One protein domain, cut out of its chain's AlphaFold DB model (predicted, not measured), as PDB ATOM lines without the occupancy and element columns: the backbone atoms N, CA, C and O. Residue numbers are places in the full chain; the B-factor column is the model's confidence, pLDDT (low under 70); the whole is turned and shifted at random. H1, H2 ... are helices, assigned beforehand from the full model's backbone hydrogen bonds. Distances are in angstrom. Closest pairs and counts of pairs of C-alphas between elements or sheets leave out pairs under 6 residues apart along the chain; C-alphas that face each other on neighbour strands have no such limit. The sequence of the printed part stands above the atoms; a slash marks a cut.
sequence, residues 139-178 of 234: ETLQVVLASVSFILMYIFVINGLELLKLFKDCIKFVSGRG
ATOM      1  N   GLU A 139     388.674 470.700 376.222       65.45
ATOM      2  CA  GLU A 139     387.735 471.226 375.215       65.45
ATOM      3  C   GLU A 139     388.396 472.185 374.213       65.45
ATOM      4  O   GLU A 139     388.233 472.038 373.001       65.45
ATOM      5  N   THR A 140     389.184 473.157 374.684       69.13
ATOM      6  CA  THR A 140     389.801 474.150 373.779       69.13
ATOM      7  C   THR A 140     390.930 473.530 372.961       69.13
ATOM      8  O   THR A 140     391.034 473.791 371.762       69.13
ATOM      9  N   LEU A 141     391.751 472.672 373.574       67.62
ATOM     10  CA  LEU A 141     392.790 471.934 372.854       67.62
ATOM     11  C   LEU A 141     392.186 471.030 371.783       67.62
ATOM     12  O   LEU A 141     392.721 470.971 370.680       67.62
ATOM     13  N   GLN A 142     391.055 470.384 372.065       76.23
ATOM     14  CA  GLN A 142     390.347 469.565 371.092       76.23
ATOM     15  C   GLN A 142     389.829 470.401 369.921       76.23
ATOM     16  O   GLN A 142     390.016 469.995 368.778       76.23
ATOM     17  N   VAL A 143     389.246 471.579 370.169       80.76
ATOM     18  CA  VAL A 143     388.794 472.489 369.098       80.76
ATOM     19  C   VAL A 143     389.975 473.000 368.267       80.76
ATOM     20  O   VAL A 143     389.915 472.985 367.038       80.76
ATOM     21  N   VAL A 144     391.079 473.397 368.906       82.57
ATOM     22  CA  VAL A 144     392.289 473.848 368.204       82.57
ATOM     23  C   VAL A 144     392.883 472.706 367.381       82.57
ATOM     24  O   VAL A 144     393.144 472.885 366.193       82.57
ATOM     25  N   LEU A 145     393.031 471.514 367.956       81.43
ATOM     26  CA  LEU A 145     393.556 470.344 367.257       81.43
ATOM     27  C   LEU A 145     392.630 469.905 366.114       81.43
ATOM     28  O   LEU A 145     393.123 469.542 365.049       81.43
ATOM     29  N   ALA A 146     391.311 470.003 366.296       83.41
ATOM     30  CA  ALA A 146     390.318 469.764 365.252       83.41
ATOM     31  C   ALA A 146     390.414 470.800 364.121       83.41
ATOM     32  O   ALA A 146     390.347 470.444 362.949       83.41
ATOM     33  N   SER A 147     390.631 472.077 364.443       86.47
ATOM     34  CA  SER A 147     390.816 473.118 363.426       86.47
ATOM     35  C   SER A 147     392.110 472.907 362.632       86.47
ATOM     36  O   SER A 147     392.106 472.972 361.403       86.47
ATOM     37  N   VAL A 148     393.207 472.558 363.312       86.77
ATOM     38  CA  VAL A 148     394.497 472.259 362.681       86.77
ATOM     39  C   VAL A 148     394.391 471.004 361.822       86.77
ATOM     40  O   VAL A 148     394.872 471.002 360.690       86.77
ATOM     41  N   SER A 149     393.737 469.950 362.313       83.82
ATOM     42  CA  SER A 149     393.539 468.722 361.545       83.82
ATOM     43  C   SER A 149     392.661 468.961 360.319       83.82
ATOM     44  O   SER A 149     392.975 468.436 359.254       83.82
ATOM     45  N   PHE A 150     391.641 469.816 360.417       87.28
ATOM     46  CA  PHE A 150     390.820 470.213 359.278       87.28
ATOM     47  C   PHE A 150     391.625 470.992 358.231       87.28
ATOM     48  O   PHE A 150     391.530 470.695 357.043       87.28
ATOM     49  N   ILE A 151     392.477 471.931 358.652       85.86
ATOM     50  CA  ILE A 151     393.375 472.666 357.747       85.86
ATOM     51  C   ILE A 151     394.343 471.701 357.049       85.86
ATOM     52  O   ILE A 151     394.519 471.765 355.831       85.86
ATOM     53  N   LEU A 152     394.945 470.773 357.799       81.15
ATOM     54  CA  LEU A 152     395.833 469.751 357.241       81.15
ATOM     55  C   LEU A 152     395.090 468.821 356.276       81.15
ATOM     56  O   LEU A 152     395.619 468.509 355.212       81.15
ATOM     57  N   MET A 153     393.860 468.424 356.608       83.36
ATOM     58  CA  MET A 153     392.996 467.620 355.747       83.36
ATOM     59  C   MET A 153     392.650 468.367 354.458       83.36
ATOM     60  O   MET A 153     392.771 467.795 353.385       83.36
ATOM     61  N   TYR A 154     392.286 469.648 354.525       80.42
ATOM     62  CA  TYR A 154     391.998 470.475 353.348       80.42
ATOM     63  C   TYR A 154     393.193 470.523 352.388       80.42
ATOM     64  O   TYR A 154     393.070 470.265 351.191       80.42
ATOM     65  N   ILE A 155     394.381 470.762 352.942       75.49
ATOM     66  CA  ILE A 155     395.641 470.773 352.198       75.49
ATOM     67  C   ILE A 155     395.954 469.385 351.604       75.49
ATOM     68  O   ILE A 155     396.450 469.293 350.477       75.49
ATOM     69  N   PHE A 156     395.647 468.315 352.339       74.13
ATOM     70  CA  PHE A 156     395.839 466.928 351.920       74.13
ATOM     71  C   PHE A 156     394.869 466.495 350.816       74.13
ATOM     72  O   PHE A 156     395.281 465.809 349.888       74.13
ATOM     73  N   VAL A 157     393.601 466.905 350.900       80.21
ATOM     74  CA  VAL A 157     392.554 466.603 349.916       80.21
ATOM     75  C   VAL A 157     392.847 467.310 348.598       80.21
ATOM     76  O   VAL A 157     392.759 466.686 347.544       80.21
ATOM     77  N   ILE A 158     393.246 468.586 348.645       76.57
ATOM     78  CA  ILE A 158     393.567 469.361 347.437       76.57
ATOM     79  C   ILE A 158     394.792 468.799 346.724       76.57
ATOM     80  O   ILE A 158     394.766 468.596 345.516       76.57
ATOM     81  N   ASN A 159     395.863 468.531 347.469       69.28
ATOM     82  CA  ASN A 159     397.126 468.050 346.908       69.28
ATOM     83  C   ASN A 159     397.241 466.521 346.987       69.28
ATOM     84  O   ASN A 159     398.348 465.985 347.120       69.28
ATOM     85  N   GLY A 160     396.088 465.840 346.976       63.34
ATOM     86  CA  GLY A 160     395.933 464.401 347.151       63.34
ATOM     87  C   GLY A 160     397.024 463.612 346.432       63.34
ATOM     88  O   GLY A 160     397.364 463.878 345.285       63.34
ATOM     89  N   LEU A 161     397.614 462.648 347.138       64.14
ATOM     90  CA  LEU A 161     398.781 461.849 346.739       64.14
ATOM     91  C   LEU A 161     400.131 462.592 346.689       64.14
ATOM     92  O   LEU A 161     401.110 462.084 347.243       64.14
ATOM     93  N   GLU A 162     400.216 463.767 346.065       71.52
ATOM     94  CA  GLU A 162     401.488 464.485 345.885       71.52
ATOM     95  C   GLU A 162     402.054 464.972 347.217       71.52
ATOM     96  O   GLU A 162     403.233 464.761 347.526       71.52
ATOM     97  N   LEU A 163     401.190 465.531 348.064       70.21
ATOM     98  CA  LEU A 163     401.599 466.005 349.377       70.21
ATOM     99  C   LEU A 163     401.897 464.868 350.342       70.21
ATOM    100  O   LEU A 163     402.800 465.002 351.154       70.21
ATOM    101  N   LEU A 164     401.194 463.734 350.242       68.78
ATOM    102  CA  LEU A 164     401.502 462.559 351.061       68.78
ATOM    103  C   LEU A 164     402.886 462.007 350.716       68.78
ATOM    104  O   LEU A 164     403.625 461.594 351.607       68.78
ATOM    105  N   LYS A 165     403.249 462.010 349.429       76.00
ATOM    106  CA  LYS A 165     404.563 461.558 348.966       76.00
ATOM    107  C   LYS A 165     405.666 462.505 349.430       76.00
ATOM    108  O   LYS A 165     406.634 462.045 350.025       76.00
ATOM    109  N   LEU A 166     405.465 463.816 349.273       74.83
ATOM    110  CA  LEU A 166     406.368 464.842 349.805       74.83
ATOM    111  C   LEU A 166     406.465 464.800 351.331       74.83
ATOM    112  O   LEU A 166     407.552 464.939 351.879       74.83
ATOM    113  N   PHE A 167     405.354 464.578 352.027       74.09
ATOM    114  CA  PHE A 167     405.310 464.464 353.479       74.09
ATOM    115  C   PHE A 167     406.026 463.206 353.948       74.09
ATOM    116  O   PHE A 167     406.797 463.272 354.894       74.09
ATOM    117  N   LYS A 168     405.855 462.077 353.257       73.60
ATOM    118  CA  LYS A 168     406.594 460.844 353.535       73.60
ATOM    119  C   LYS A 168     408.085 461.007 353.260       73.60
ATOM    120  O   LYS A 168     408.881 460.522 354.055       73.60
ATOM    121  N   ASP A 169     408.466 461.712 352.199       74.28
ATOM    122  CA  ASP A 169     409.867 462.031 351.913       74.28
ATOM    123  C   ASP A 169     410.439 463.024 352.932       74.28
ATOM    124  O   ASP A 169     411.565 462.845 353.385       74.28
ATOM    125  N   CYS A 170     409.653 463.999 353.391       65.32
ATOM    126  CA  CYS A 170     410.015 464.926 354.461       65.32
ATOM    127  C   CYS A 170     410.143 464.206 355.811       65.32
ATOM    128  O   CYS A 170     411.142 464.377 356.499       65.32
ATOM    129  N   ILE A 171     409.206 463.324 356.166       69.53
ATOM    130  CA  ILE A 171     409.307 462.455 357.344       69.53
ATOM    131  C   ILE A 171     410.524 461.559 357.214       69.53
ATOM    132  O   ILE A 171     411.254 461.410 358.176       69.53
ATOM    133  N   LYS A 172     410.780 460.959 356.053       69.12
ATOM    134  CA  LYS A 172     411.944 460.088 355.851       69.12
ATOM    135  C   LYS A 172     413.258 460.863 355.953       69.12
ATOM    136  O   LYS A 172     414.241 460.334 356.466       69.12
ATOM    137  N   PHE A 173     413.253 462.114 355.509       63.41
ATOM    138  CA  PHE A 173     414.345 463.065 355.654       63.41
ATOM    139  C   PHE A 173     414.558 463.453 357.125       63.41
ATOM    140  O   PHE A 173     415.694 463.465 357.591       63.41
ATOM    141  N   VAL A 174     413.478 463.696 357.877       64.88
ATOM    142  CA  VAL A 174     413.483 464.052 359.310       64.88
ATOM    143  C   VAL A 174     413.807 462.855 360.211       64.88
ATOM    144  O   VAL A 174     414.560 462.999 361.168       64.88
ATOM    145  N   SER A 175     413.310 461.667 359.880       57.06
ATOM    146  CA  SER A 175     413.397 460.415 360.648       57.06
ATOM    147  C   SER A 175     414.732 459.676 360.447       57.06
ATOM    148  O   SER A 175     414.831 458.460 360.561       57.06
ATOM    149  N   GLY A 176     415.800 460.406 360.120       55.78
ATOM    150  CA  GLY A 176     417.159 459.925 360.378       55.78
ATOM    151  C   GLY A 176     417.700 458.814 359.474       55.78
ATOM    152  O   GLY A 176     418.791 458.323 359.745       55.78
ATOM    153  N   ARG A 177     417.037 458.443 358.368       57.38
ATOM    154  CA  ARG A 177     417.569 457.420 357.438       57.38
ATOM    155  C   ARG A 177     418.483 457.969 356.328       57.38
ATOM    156  O   ARG A 177     418.886 457.221 355.446       57.38
ATOM    157  N   GLY A 178     418.823 459.260 356.376       54.79
ATOM    158  CA  GLY A 178     419.792 459.903 355.483       54.79
ATOM    159  C   GLY A 178     420.313 461.213 356.079       54.79
ATOM    160  O   GLY A 178     419.562 462.173 356.226       54.79
TER     161      GLY A 178
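AT A GLANCE: This is residues 139 to 178 of the 234 residues of an uncharacterized protein of Glycine max (UniProt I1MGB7). What shape do these atoms make? Two helices make an open, flat V: the longer arm H1 runs into the corner, a tight link turns the chain there, and the shorter arm H2 runs out again, with residues 175 to 178 as a short tail past its end. What is it built of? The printed part has 40 residues with two named helices, H1 then H2, and no named strand, and its class is all helix. How spread out is it? It is only just loose, close to extended, with a radius of gyration of the C-alphas of 13.0 A and spans of 39 by 24 by 6 A.

HOW THE PARTS SIT: How does the longest helix, H1, residues 139 to 158, stand to H2, residues 162 to 174? They are close but not clearly touching, with 2 pairs of C-alphas within 8 A. The closest C-alphas are those of Phe 156 and Leu 163, 6.4 A apart. Which way do they run? Their lines stand at a steep tilt of 63 degrees, and they run opposite ways, with centres 19.0 A apart. Are the helix backbones well formed? In H1 and H2 every O i to N i+4 pair is within hydrogen-bond range.

IN THESE COORDINATES: Where is H1? Its 20 residues run from C-alpha 139 at (387.735, 471.226, 375.215) to C-alpha 158 at (393.567, 469.361, 347.437), 28.4 A from first to last C-alpha. Where is H2? Its 13 residues measure 18.0 A from first to last C-alpha, and C-alpha 174 is at (413.483, 464.052, 359.310).

THE WHOLE: How large is it? The two C-alphas farthest apart are those of Glu 139 and Gly 178, 39.3 A. Is it cut, or is any link long? The printed part has no cut, and the link from H1 to H2 is tight. Where is the model's confidence low? The pLDDT is under 70 at residues 139 to 141, 159 to 161, 164 and 170 to 178, and the mean of the printed part is 73.1.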